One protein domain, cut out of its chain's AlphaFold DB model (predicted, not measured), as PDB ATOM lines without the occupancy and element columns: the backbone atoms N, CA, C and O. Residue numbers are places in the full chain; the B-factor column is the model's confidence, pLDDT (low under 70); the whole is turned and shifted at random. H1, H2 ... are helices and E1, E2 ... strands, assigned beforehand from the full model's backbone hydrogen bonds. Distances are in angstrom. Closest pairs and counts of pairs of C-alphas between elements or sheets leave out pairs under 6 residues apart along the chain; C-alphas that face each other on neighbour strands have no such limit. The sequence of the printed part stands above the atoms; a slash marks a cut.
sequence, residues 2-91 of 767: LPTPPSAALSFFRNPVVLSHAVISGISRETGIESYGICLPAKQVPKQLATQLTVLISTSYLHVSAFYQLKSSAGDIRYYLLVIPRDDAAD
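Overview. This is residues 2 to 91 of the 767 residues of an uncharacterized protein of Giardia intestinalis (UniProt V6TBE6). A strongly twisted five-stranded sheet curls into a trough, like part of a barrel left open between its edge strands E1 and E4. The short helix H1 sits in the mouth of the trough, while the longer helix H2 runs along the outside at the E4 end. The printed part has 90 residues, with two named helices and five named strands in the order H1 E1 E2 E3 H2 E4 E5. The sheet's order is E1 E2 E3 E5 E4, antiparallel throughout, and the class is mixed, helices and strands. The whole is compact, with a radius of gyration of the C-alphas of 12.8 A, and rounded, spanning 36 by 29 by 21 A.

Arrangement. Inner strands E3, residues 34 to 41, and E5, residues 77 to 85, are antiparallel neighbours at 157 degrees, with N 38 and O 82 within hydrogen-bond range at 2.8 A. E2, residues 23 to 28, is the antiparallel neighbour of E3, with N 24 and O 37 at 2.8 A. E1, residues 13 to 18, is an edge strand and forms a hairpin with E2, with N 17 and O 25 at 2.8 A. E1, E2 and E3 are a meander, each strand the antiparallel neighbour of the one before. The other edge strand, E4, residues 66 to 71, forms a hairpin with E5, with N 68 and O 81 at 2.9 A. H2, residues 47 to 58, is on the sheet at a height of 9.9 A, over E4 and only just over E5, on which 3 of its C-alphas fall. It runs along the strands, at 27 degrees to E4 on the local plane; the closest C-alphas of the two, those of Thr 54 and Phe 67, are 7.1 A apart. E3, H2 and E4 form a split strand-helix-strand unit, two strands running the same way with E5 between them, and its crossover is right-handed. H1, residues 7 to 10, only grazes the sheet, with residues 8 to 10; the closest C-alphas of H1 and E5, those of Ala 9 and Leu 81, are 6.9 A apart. H1 and H2 are apart. In H2 every O i to N i+4 pair is within hydrogen-bond range; H1 is too short for such a pair.

Along the chain. E5 measures 23.8 A and ends at C-alpha 85, (92.689, 0.049, 1.071). E3 measures 23.3 A, H2 17.4 A and E4 15.9 A. E2 measures 13.4 A, E1 10.9 A and H1 5.1 A, beginning at C-alpha 7, (92.195, 15.904, 13.739).

Size, cuts and confidence. The two C-alphas farthest apart, those of Ala 74 and Asp 91, are 38.9 A apart. The printed part has no cut and no long link. Mean pLDDT of the printed part is 82.8; residues 2 to 4 and 88 to 90 are under 70.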
ATOM      1  N   LEU A   2      88.139   6.783  26.100       51.72
ATOM      2  CA  LEU A   2      89.225   6.620  25.129       51.72
ATOM      3  C   LEU A   2      89.190   7.828  24.173       51.72
ATOM      4  O   LEU A   2      88.090   8.227  23.785       51.72
ATOM      5  N   PRO A   3      90.334   8.454  23.846       58.84
ATOM      6  CA  PRO A   3      90.353   9.616  22.965       58.84
ATOM      7  C   PRO A   3      89.955   9.214  21.541       58.84
ATOM      8  O   PRO A   3      90.334   8.143  21.073       58.84
ATOM      9  N   THR A   4      89.213  10.084  20.859       69.88
ATOM     10  CA  THR A   4      88.943   9.974  19.420       69.88
ATOM     11  C   THR A   4      90.229  10.143  18.596       69.88
ATOM     12  O   THR A   4      91.212  10.698  19.105       69.88
ATOM     13  N   PRO A   5      90.248   9.715  17.316       79.31
ATOM     14  CA  PRO A   5      91.394   9.949  16.445       79.31
ATOM     15  C   PRO A   5      91.705  11.455  16.346       79.31
ATOM     16  O   PRO A   5      90.777  12.262  16.227       79.31
ATOM     17  N   PRO A   6      92.985  11.869  16.390       82.81
ATOM     18  CA  PRO A   6      93.346  13.281  16.331       82.81
ATOM     19  C   PRO A   6      92.936  13.892  14.983       82.81
ATOM     20  O   PRO A   6      93.010  13.233  13.946       82.81
ATOM     21  N   SER A   7      92.582  15.180  14.966       81.75
ATOM     22  CA  SER A   7      92.195  15.904  13.739       81.75
ATOM     23  C   SER A   7      93.250  15.821  12.628       81.75
ATOM     24  O   SER A   7      92.907  15.726  11.450       81.75
ATOM     25  N   ALA A   8      94.531  15.762  13.003       83.88
ATOM     26  CA  ALA A   8      95.641  15.520  12.086       83.88
ATOM     27  C   ALA A   8      95.567  14.158  11.370       83.88
ATOM     28  O   ALA A   8      96.024  14.065  10.244       83.88
ATOM     29  N   ALA A   9      94.992  13.110  11.971       84.44
ATOM     30  CA  ALA A   9      94.774  11.828  11.292       84.44
ATOM     31  C   ALA A   9      93.589  11.896  10.313       84.44
ATOM     32  O   ALA A   9      93.658  11.341   9.220       84.44
ATOM     33  N   LEU A  10      92.523  12.626  10.670       86.56
ATOM     34  CA  LEU A  10      91.358  12.831   9.798       86.56
ATOM     35  C   LEU A  10      91.721  13.596   8.514       86.56
ATOM     36  O   LEU A  10      91.112  13.367   7.469       86.56
ATOM     37  N   SER A  11      92.730  14.475   8.560       88.56
ATOM     38  CA  SER A  11      93.158  15.259   7.395       88.56
ATOM     39  C   SER A  11      93.801  14.428   6.276       88.56
ATOM     40  O   SER A  11      93.862  14.918   5.152       88.56
ATOM     41  N   PHE A  12      94.197  13.173   6.530       88.56
ATOM     42  CA  PHE A  12      94.668  12.233   5.499       88.56
ATOM     43  C   PHE A  12      93.535  11.664   4.632       88.56
ATOM     44  O   PHE A  12      93.803  11.042   3.606       88.56
ATOM     45  N   PHE A  13      92.271  11.913   4.991       89.06
ATOM     46  CA  PHE A  13      91.097  11.395   4.292       89.06
ATOM     47  C   PHE A  13      90.228  12.525   3.715       89.06
ATOM     48  O   PHE A  13      90.222  13.670   4.189       89.06
ATOM     49  N   ARG A  14      89.490  12.220   2.646       88.25
ATOM     50  CA  ARG A  14      88.315  12.980   2.200       88.25
ATOM     51  C   ARG A  14      87.079  12.281   2.756       88.25
ATOM     52  O   ARG A  14      87.032  11.053   2.767       88.25
ATOM     53  N   ASN A  15      86.113  13.075   3.209       88.81
ATOM     54  CA  ASN A  15      84.883  12.617   3.862       88.81
ATOM     55  C   ASN A  15      85.139  11.580   4.987       88.81
ATOM     56  O   ASN A  15      84.583  10.486   4.931       88.81
ATOM     57  N   PRO A  16      86.010  11.878   5.979       90.06
ATOM     58  CA  PRO A  16      86.320  10.935   7.051       90.06
ATOM     59  C   PRO A  16      85.094  10.632   7.920       90.06
ATOM     60  O   PRO A  16      84.486  11.537   8.491       90.06
ATOM     61  N   VAL A  17      84.801   9.347   8.088       86.81
ATOM     62  CA  VAL A  17      83.819   8.803   9.030       86.81
ATOM     63  C   VAL A  17      84.580   8.071  10.132       86.81
ATOM     64  O   VAL A  17      85.381   7.181   9.857       86.81
ATOM     65  N   VAL A  18      84.359   8.437  11.393       85.31
ATOM     66  CA  VAL A  18      84.994   7.766  12.537       85.31
ATOM     67  C   VAL A  18      84.143   6.559  12.926       85.31
ATOM     68  O   VAL A  18      83.039   6.728  13.433       85.31
ATOM     69  N   LEU A  19      84.651   5.349  12.675       80.56
ATOM     70  CA  LEU A  19      83.967   4.088  12.997       80.56
ATOM     71  C   LEU A  19      84.219   3.650  14.444       80.56
ATOM     72  O   LEU A  19      83.365   3.031  15.071       80.56
ATOM     73  N   SER A  20      85.387   3.984  14.997       82.62
ATOM     74  CA  SER A  20      85.703   3.759  16.408       82.62
ATOM     75  C   SER A  20      86.725   4.780  16.908       82.62
ATOM     76  O   SER A  20      87.265   5.576  16.143       82.62
ATOM     77  N   HIS A  21      87.049   4.743  18.201       81.00
ATOM     78  CA  HIS A  21      88.057   5.625  18.801       81.00
ATOM     79  C   HIS A  21      89.464   5.507  18.166       81.00
ATOM     80  O   HIS A  21      90.282   6.403  18.355       81.00
ATOM     81  N   ALA A  22      89.736   4.442  17.401       85.56
ATOM     82  CA  ALA A  22      90.984   4.242  16.661       85.56
ATOM     83  C   ALA A  22      90.800   4.104  15.135       85.56
ATOM     84  O   ALA A  22      91.782   4.241  14.410       85.56
ATOM     85  N   VAL A  23      89.585   3.834  14.633       88.62
ATOM     86  CA  VAL A  23      89.336   3.517  13.213       88.62
ATOM     87  C   VAL A  23      88.587   4.641  12.503       88.62
ATOM     88  O   VAL A  23      87.499   5.055  12.906       88.62
ATOM     89  N   ILE A  24      89.169   5.086  11.395       90.06
ATOM     90  CA  ILE A  24      88.629   6.041  10.429       90.06
ATOM     91  C   ILE A  24      88.298   5.265   9.145       90.06
ATOM     92  O   ILE A  24      89.048   4.376   8.756       90.06
ATOM     93  N   SER A  25      87.214   5.615   8.464       89.69
ATOM     94  CA  SER A  25      86.921   5.223   7.081       89.69
ATOM     95  C   SER A  25      86.832   6.477   6.214       89.69
ATOM     96  O   SER A  25      86.418   7.533   6.692       89.69
ATOM     97  N   GLY A  26      87.233   6.395   4.951       89.19
ATOM     98  CA  GLY A  26      87.103   7.495   3.997       89.19
ATOM     99  C   GLY A  26      87.939   7.270   2.745       89.19
ATOM    100  O   GLY A  26      88.535   6.213   2.558       89.19
ATOM    101  N   ILE A  27      88.028   8.279   1.884       88.69
ATOM    102  CA  ILE A  27      88.873   8.208   0.684       88.69
ATOM    103  C   ILE A  27      90.264   8.728   1.047       88.69
ATOM    104  O   ILE A  27      90.390   9.886   1.451       88.69
ATOM    105  N   SER A  28      91.310   7.912   0.903       88.06
ATOM    106  CA  SER A  28      92.693   8.353   1.137       88.06
ATOM    107  C   SER A  28      93.034   9.542   0.233       88.06
ATOM    108  O   SER A  28      92.803   9.500  -0.976       88.06
ATOM    109  N   ARG A  29      93.585  10.627   0.794       83.50
ATOM    110  CA  ARG A  29      93.976  11.809   0.003       83.50
ATOM    111  C   ARG A  29      95.187  11.568  -0.884       83.50
ATOM    112  O   ARG A  29      95.311  12.268  -1.884       83.50
ATOM    113  N   GLU A  30      96.051  10.632  -0.504       82.62
ATOM    114  CA  GLU A  30      97.274  10.308  -1.238       82.62
ATOM    115  C   GLU A  30      96.974   9.408  -2.441       82.62
ATOM    116  O   GLU A  30      97.374   9.722  -3.558       82.62
ATOM    117  N   THR A  31      96.214   8.327  -2.237       83.12
ATOM    118  CA  THR A  31      95.947   7.330  -3.288       83.12
ATOM    119  C   THR A  31      94.627   7.547  -4.027       83.12
ATOM    120  O   THR A  31      94.460   7.038  -5.130       83.12
ATOM    121  N   GLY A  32      93.673   8.277  -3.441       85.19
ATOM    122  CA  GLY A  32      92.318   8.428  -3.982       85.19
ATOM    123  C   GLY A  32      91.422   7.193  -3.817       85.19
ATOM    124  O   GLY A  32      90.307   7.198  -4.328       85.19
ATOM    125  N   ILE A  33      91.886   6.157  -3.110       86.56
ATOM    126  CA  ILE A  33      91.187   4.874  -2.925       86.56
ATOM    127  C   ILE A  33      90.425   4.879  -1.591       86.56
ATOM    128  O   ILE A  33      90.923   5.409  -0.589       86.56
ATOM    129  N   GLU A  34      89.234   4.274  -1.544       89.44
ATOM    130  CA  GLU A  34      88.519   4.062  -0.279       89.44
ATOM    131  C   GLU A  34      89.354   3.196   0.672       89.44
ATOM    132  O   GLU A  34      89.858   2.136   0.300       89.44
ATOM    133  N   SER A  35      89.561   3.672   1.896       89.50
ATOM    134  CA  SER A  35      90.548   3.123   2.824       89.50
ATOM    135  C   SER A  35      90.086   3.227   4.275       89.50
ATOM    136  O   SER A  35      89.421   4.189   4.665       89.50
ATOM    137  N   TYR A  36      90.521   2.276   5.096       90.62
ATOM    138  CA  TYR A  36      90.501   2.393   6.549       90.62
ATOM    139  C   TYR A  36      91.803   3.024   7.056       90.62
ATOM    140  O   TYR A  36      92.889   2.722   6.565       90.62
ATOM    141  N   GLY A  37      91.701   3.889   8.062       91.12
ATOM    142  CA  GLY A  37      92.818   4.470   8.797       91.12
ATOM    143  C   GLY A  37      92.792   4.030  10.253       91.12
ATOM    144  O   GLY A  37      91.871   4.397  10.977       91.12
ATOM    145  N   ILE A  38      93.803   3.287  10.700       91.44
ATOM    146  CA  ILE A  38      93.927   2.842  12.093       91.44
ATOM    147  C   ILE A  38      94.955   3.733  12.792       91.44
ATOM    148  O   ILE A  38      96.148   3.678  12.481       91.44
ATOM    149  N   CYS A  39      94.497   4.577  13.716       90.38
ATOM    150  CA  CYS A  39      95.320   5.554  14.422       90.38
ATOM    151  C   CYS A  39      95.540   5.150  15.884       90.38
ATOM    152  O   CYS A  39      94.606   5.173  16.683       90.38
ATOM    153  N   LEU A  40      96.785   4.822  16.245       88.75
ATOM    154  CA  LEU A  40      97.152   4.360  17.586       88.75
ATOM    155  C   LEU A  40      98.147   5.306  18.270       88.75
ATOM    156  O   LEU A  40      99.095   5.762  17.624       88.75
ATOM    157  N   PRO A  41      98.008   5.580  19.582       86.25
ATOM    158  CA  PRO A  41      99.022   6.293  20.350       86.25
ATOM    159  C   PRO A  41     100.382   5.593  20.273       86.25
ATOM    160  O   PRO A  41     100.479   4.381  20.456       86.25
ATOM    161  N   ALA A  42     101.464   6.357  20.120       84.56
ATOM    162  CA  ALA A  42     102.818   5.814  19.985       84.56
ATOM    163  C   ALA A  42     103.290   4.995  21.205       84.56
ATOM    164  O   ALA A  42     104.208   4.192  21.093       84.56
ATOM    165  N   LYS A  43     102.639   5.151  22.368       83.88
ATOM    166  CA  LYS A  43     102.868   4.317  23.561       83.88
ATOM    167  C   LYS A  43     102.353   2.875  23.422       83.88
ATOM    168  O   LYS A  43     102.805   2.018  24.170       83.88
ATOM    169  N   GLN A  44     101.407   2.615  22.517       80.31
ATOM    170  CA  GLN A  44     100.830   1.283  22.276       80.31
ATOM    171  C   GLN A  44     101.579   0.494  21.190       80.31
ATOM    172  O   GLN A  44     101.400  -0.713  21.080       80.31
ATOM    173  N   VAL A  45     102.420   1.162  20.395       80.38
ATOM    174  CA  VAL A  45     103.152   0.566  19.270       80.38
ATOM    175  C   VAL A  45     104.648   0.576  19.601       80.38
ATOM    176  O   VAL A  45     105.244   1.652  19.669       80.38
ATOM    177  N   PRO A  46     105.294  -0.587  19.810       80.75
ATOM    178  CA  PRO A  46     106.732  -0.645  20.050       80.75
ATOM    179  C   PRO A  46     107.520   0.023  18.915       80.75
ATOM    180  O   PRO A  46     107.262  -0.239  17.742       80.75
ATOM    181  N   LYS A  47     108.532   0.841  19.241       78.19
ATOM    182  CA  LYS A  47     109.350   1.534  18.221       78.19
ATOM    183  C   LYS A  47     109.957   0.566  17.195       78.19
ATOM    184  O   LYS A  47     109.978   0.874  16.010       78.19
ATOM    185  N   GLN A  48     110.393  -0.615  17.644       80.88
ATOM    186  CA  GLN A  48     110.912  -1.678  16.777       80.88
ATOM    187  C   GLN A  48     109.873  -2.151  15.747       80.88
ATOM    188  O   GLN A  48     110.211  -2.292  14.574       80.88
ATOM    189  N   LEU A  49     108.611  -2.319  16.166       81.50
ATOM    190  CA  LEU A  49     107.510  -2.729  15.293       81.50
ATOM    191  C   LEU A  49     107.243  -1.676  14.210       81.50
ATOM    192  O   LEU A  49     107.093  -2.028  13.046       81.50
ATOM    193  N   ALA A  50     107.252  -0.385  14.561       79.88
ATOM    194  CA  ALA A  50     107.088   0.703  13.593       79.88
ATOM    195  C   ALA A  50     108.217   0.741  12.538       79.88
ATOM    196  O   ALA A  50     107.961   0.979  11.355       79.88
ATOM    197  N   THR A  51     109.463   0.462  12.938       79.88
ATOM    198  CA  THR A  51     110.593   0.345  12.003       79.88
ATOM    199  C   THR A  51     110.447  -0.877  11.090       79.88
ATOM    200  O   THR A  51     110.599  -0.747   9.877       79.88
ATOM    201  N   GLN A  52     110.102  -2.046  11.643       80.50
ATOM    202  CA  GLN A  52     109.879  -3.276  10.868       80.50
ATOM    203  C   GLN A  52     108.716  -3.119   9.873       80.50
ATOM    204  O   GLN A  52     108.869  -3.463   8.704       80.50
ATOM    205  N   LEU A  53     107.597  -2.523  10.300       80.00
ATOM    206  CA  LEU A  53     106.449  -2.197   9.444       80.00
ATOM    207  C   LEU A  53     106.853  -1.375   8.219       80.00
ATOM    208  O   LEU A  53     106.451  -1.700   7.107       80.00
ATOM    209  N   THR A  54     107.687  -0.351   8.406       79.69
ATOM    210  CA  THR A  54     108.153   0.505   7.302       79.69
ATOM    211  C   THR A  54     108.885  -0.312   6.225       79.69
ATOM    212  O   THR A  54     108.666  -0.098   5.034       79.69
ATOM    213  N   VAL A  55     109.697  -1.298   6.629       79.44
ATOM    214  CA  VAL A  55     110.373  -2.220   5.699       79.44
ATOM    215  C   VAL A  55     109.364  -3.140   5.002       79.44
ATOM    216  O   VAL A  55     109.373  -3.226   3.777       79.44
ATOM    217  N   LEU A  56     108.461  -3.775   5.755       78.94
ATOM    218  CA  LEU A  56     107.479  -4.738   5.229       78.94
ATOM    219  C   LEU A  56     106.464  -4.127   4.248       78.94
ATOM    220  O   LEU A  56     105.988  -4.813   3.341       78.94
ATOM    221  N   ILE A  57     106.144  -2.842   4.419       80.06
ATOM    222  CA  ILE A  57     105.317  -2.076   3.479       80.06
ATOM    223  C   ILE A  57     106.106  -1.815   2.190       80.06
ATOM    224  O   ILE A  57     105.588  -2.054   1.103       80.06
ATOM    225  N   SER A  58     107.381  -1.413   2.290       75.81
ATOM    226  CA  SER A  58     108.220  -1.159   1.107       75.81
ATOM    227  C   SER A  58     108.440  -2.402   0.230       75.81
ATOM    228  O   SER A  58     108.585  -2.275  -0.982       75.81
ATOM    229  N   THR A  59     108.390  -3.606   0.813       75.56
ATOM    230  CA  THR A  59     108.484  -4.885   0.087       75.56
ATOM    231  C   THR A  59     107.126  -5.451  -0.348       75.56
ATOM    232  O   THR A  59     107.072  -6.559  -0.873       75.56
ATOM    233  N   SER A  60     106.021  -4.717  -0.153       77.75
ATOM    234  CA  SER A  60     104.650  -5.127  -0.520       77.75
ATOM    235  C   SER A  60     104.157  -6.448   0.100       77.75
ATOM    236  O   SER A  60     103.209  -7.048  -0.411       77.75
ATOM    237  N   TYR A  61     104.750  -6.900   1.214       83.62
ATOM    238  CA  TYR A  61     104.264  -8.082   1.948       83.62
ATOM    239  C   TYR A  61     102.965  -7.805   2.714       83.62
ATOM    240  O   TYR A  61     102.218  -8.735   3.030       83.62
ATOM    241  N   LEU A  62     102.692  -6.530   3.005       86.75
ATOM    242  CA  LEU A  62     101.478  -6.088   3.677       86.75
ATOM    243  C   LEU A  62     100.517  -5.396   2.701       86.75
ATOM    244  O   LEU A  62     100.929  -4.606   1.854       86.75
ATOM    245  N   HIS A  63      99.218  -5.654   2.856       88.19
ATOM    246  CA  HIS A  63      98.128  -4.908   2.233       88.19
ATOM    247  C   HIS A  63      97.908  -3.597   2.997       88.19
ATOM    248  O   HIS A  63      96.973  -3.427   3.774       88.19
ATOM    249  N   VAL A  64      98.856  -2.682   2.822       85.44
ATOM    250  CA  VAL A  64      98.896  -1.362   3.450       85.44
ATOM    251  C   VAL A  64      99.339  -0.367   2.384       85.44
ATOM    252  O   VAL A  64     100.336  -0.584   1.706       85.44
ATOM    253  N   SER A  65      98.600   0.731   2.248       81.38
ATOM    254  CA  SER A  65      98.917   1.804   1.297       81.38
ATOM    255  C   SER A  65      99.898   2.831   1.860       81.38
ATOM    256  O   SER A  65     100.755   3.311   1.128       81.38
ATOM    257  N   ALA A  66      99.796   3.154   3.153       84.19
ATOM    258  CA  ALA A  66     100.664   4.128   3.804       84.19
ATOM    259  C   ALA A  66     100.802   3.875   5.313       84.19
ATOM    260  O   ALA A  66      99.918   3.302   5.958       84.19
ATOM    261  N   PHE A  67     101.908   4.355   5.884       88.25
ATOM    262  CA  PHE A  67     102.166   4.350   7.322       88.25
ATOM    263  C   PHE A  67     102.834   5.659   7.742       88.25
ATOM    264  O   PHE A  67     103.947   5.964   7.314       88.25
ATOM    265  N   TYR A  68     102.161   6.430   8.596       86.06
ATOM    266  CA  TYR A  68     102.610   7.758   9.009       86.06
ATOM    267  C   TYR A  68     102.948   7.818  10.497       86.06
ATOM    268  O   TYR A  68     102.297   7.201  11.344       86.06
ATOM    269  N   GLN A  69     103.945   8.642  10.822       88.44
ATOM    270  CA  GLN A  69     104.344   8.975  12.187       88.44
ATOM    271  C   GLN A  69     103.862  10.395  12.505       88.44
ATOM    272  O   GLN A  69     104.479  11.374  12.083       88.44
ATOM    273  N   LEU A  70     102.754  10.524  13.234       84.62
ATOM    274  CA  LEU A  70     102.174  11.822  13.573       84.62
ATOM    275  C   LEU A  70     102.930  12.419  14.765       84.62
ATOM    276  O   LEU A  70     102.850  11.915  15.891       84.62
ATOM    277  N   LYS A  71     103.692  13.481  14.498       85.06
ATOM    278  CA  LYS A  71     104.560  14.153  15.472       85.06
ATOM    279  C   LYS A  71     103.874  15.363  16.112       85.06
ATOM    280  O   LYS A  71     103.066  16.034  15.477       85.06
ATOM    281  N   SER A  72     104.206  15.653  17.369       80.31
ATOM    282  CA  SER A  72     103.907  16.950  17.997       80.31
ATOM    283  C   SER A  72     104.824  18.056  17.465       80.31
ATOM    284  O   SER A  72     105.861  17.762  16.874       80.31
ATOM    285  N   SER A  73     104.506  19.317  17.768       78.62
ATOM    286  CA  SER A  73     105.361  20.484  17.486       78.62
ATOM    287  C   SER A  73     106.792  20.354  18.031       78.62
ATOM    288  O   SER A  73     107.726  20.822  17.395       78.62
ATOM    289  N   ALA A  74     106.984  19.652  19.154       77.44
ATOM    290  CA  ALA A  74     108.300  19.332  19.720       77.44
ATOM    291  C   ALA A  74     109.051  18.181  19.002       77.44
ATOM    292  O   ALA A  74     110.090  17.733  19.471       77.44
ATOM    293  N   GLY A  75     108.516  17.638  17.903       76.31
ATOM    294  CA  GLY A  75     109.118  16.540  17.136       76.31
ATOM    295  C   GLY A  75     108.814  15.120  17.640       76.31
ATOM    296  O   GLY A  75     108.960  14.172  16.865       76.31
ATOM    297  N   ASP A  76     108.337  14.945  18.881       80.31
ATOM    298  CA  ASP A  76     107.968  13.620  19.413       80.31
ATOM    299  C   ASP A  76     106.876  12.944  18.578       80.31
ATOM    300  O   ASP A  76     105.831  13.542  18.323       80.31
ATOM    301  N   ILE A  77     107.042  11.658  18.257       82.19
ATOM    302  CA  ILE A  77     105.966  10.843  17.676       82.19
ATOM    303  C   ILE A  77     104.888  10.625  18.746       82.19
ATOM    304  O   ILE A  77     105.150  10.030  19.793       82.19
ATOM    305  N   ARG A  78     103.667  11.099  18.484       83.00
ATOM    306  CA  ARG A  78     102.515  10.975  19.391       83.00
ATOM    307  C   ARG A  78     101.564   9.865  18.969       83.00
ATOM    308  O   ARG A  78     101.053   9.163  19.840       83.00
ATOM    309  N   TYR A  79     101.384   9.663  17.665       86.44
ATOM    310  CA  TYR A  79     100.537   8.611  17.102       86.44
ATOM    311  C   TYR A  79     101.186   7.983  15.867       86.44
ATOM    312  O   TYR A  79     101.981   8.622  15.177       86.44
ATOM    313  N   TYR A  80     100.797   6.750  15.568       88.44
ATOM    314  CA  TYR A  80     101.010   6.111  14.276       88.44
ATOM    315  C   TYR A  80      99.666   5.982  13.558       88.44
ATOM    316  O   TYR A  80      98.657   5.693  14.201       88.44
ATOM    317  N   LEU A  81      99.648   6.193  12.244       90.94
ATOM    318  CA  LEU A  81      98.473   6.007  11.390       90.94
ATOM    319  C   LEU A  81      98.815   4.996  10.295       90.94
ATOM    320  O   LEU A  81      99.720   5.241   9.501       90.94
ATOM    321  N   LEU A  82      98.093   3.879  10.260       92.88
ATOM    322  CA  LEU A  82      98.192   2.848   9.229       92.88
ATOM    323  C   LEU A  82      96.996   2.983   8.278       92.88
ATOM    324  O   LEU A  82      95.862   2.992   8.756       92.88
ATOM    325  N   VAL A  83      97.226   3.098   6.966       90.19
ATOM    326  CA  VAL A  83      96.158   3.274   5.963       90.19
ATOM    327  C   VAL A  83      96.071   2.060   5.046       90.19
ATOM    328  O   VAL A  83      97.023   1.727   4.338       90.19
ATOM    329  N   ILE A  84      94.913   1.410   5.043       90.31
ATOM    330  CA  ILE A  84      94.645   0.117   4.403       90.31
ATOM    331  C   ILE A  84      93.536   0.317   3.363       90.31
ATOM    332  O   ILE A  84      92.453   0.759   3.747       90.31
ATOM    333  N   PRO A  85      93.755   0.011   2.071       86.62
ATOM    334  CA  PRO A  85      92.689   0.049   1.071       86.62
ATOM    335  C   PRO A  85      91.576  -0.944   1.417       86.62
ATOM    336  O   PRO A  85      91.870  -2.079   1.797       86.62
ATOM    337  N   ARG A  86      90.313  -0.544   1.264       79.31
ATOM    338  CA  ARG A  86      89.166  -1.425   1.524       79.31
ATOM    339  C   ARG A  86      89.063  -2.549   0.492       79.31
ATOM    340  O   ARG A  86      89.377  -2.358  -0.680       79.31
ATOM    341  N   ASP A  87      88.558  -3.697   0.931       73.38
ATOM    342  CA  ASP A  87      88.442  -4.940   0.153       73.38
ATOM    343  C   ASP A  87      87.601  -4.821  -1.133       73.38
ATOM    344  O   ASP A  87      87.771  -5.601  -2.071       73.38
ATOM    345  N   ASP A  88      86.671  -3.867  -1.168       67.94
ATOM    346  CA  ASP A  88      85.790  -3.564  -2.297       67.94
ATOM    347  C   ASP A  88      86.392  -2.565  -3.299       67.94
ATOM    348  O   ASP A  88      85.965  -2.530  -4.453       67.94
ATOM    349  N   ALA A  89      87.421  -1.816  -2.890       61.47
ATOM    350  CA  ALA A  89      88.140  -0.841  -3.711       61.47
ATOM    351  C   ALA A  89      89.574  -1.279  -4.094       61.47
ATOM    352  O   ALA A  89      90.268  -0.548  -4.802       61.47
ATOM    353  N   ALA A  90      90.035  -2.443  -3.624       65.75
ATOM    354  CA  ALA A  90      91.397  -2.939  -3.819       65.75
ATOM    355  C   ALA A  90      91.527  -3.988  -4.942       65.75
ATOM    356  O   ALA A  90      90.659  -4.837  -5.142       65.75
ATOM    357  N   ASP A  91      92.697  -4.012  -5.596       70.12
ATOM    358  CA  ASP A  91      93.100  -5.054  -6.563       70.12
ATOM    359  C   ASP A  91      93.365  -6.432  -5.918       70.12
ATOM    360  O   ASP A  91      93.665  -7.412  -6.604       70.12
TER     361      ASP A  91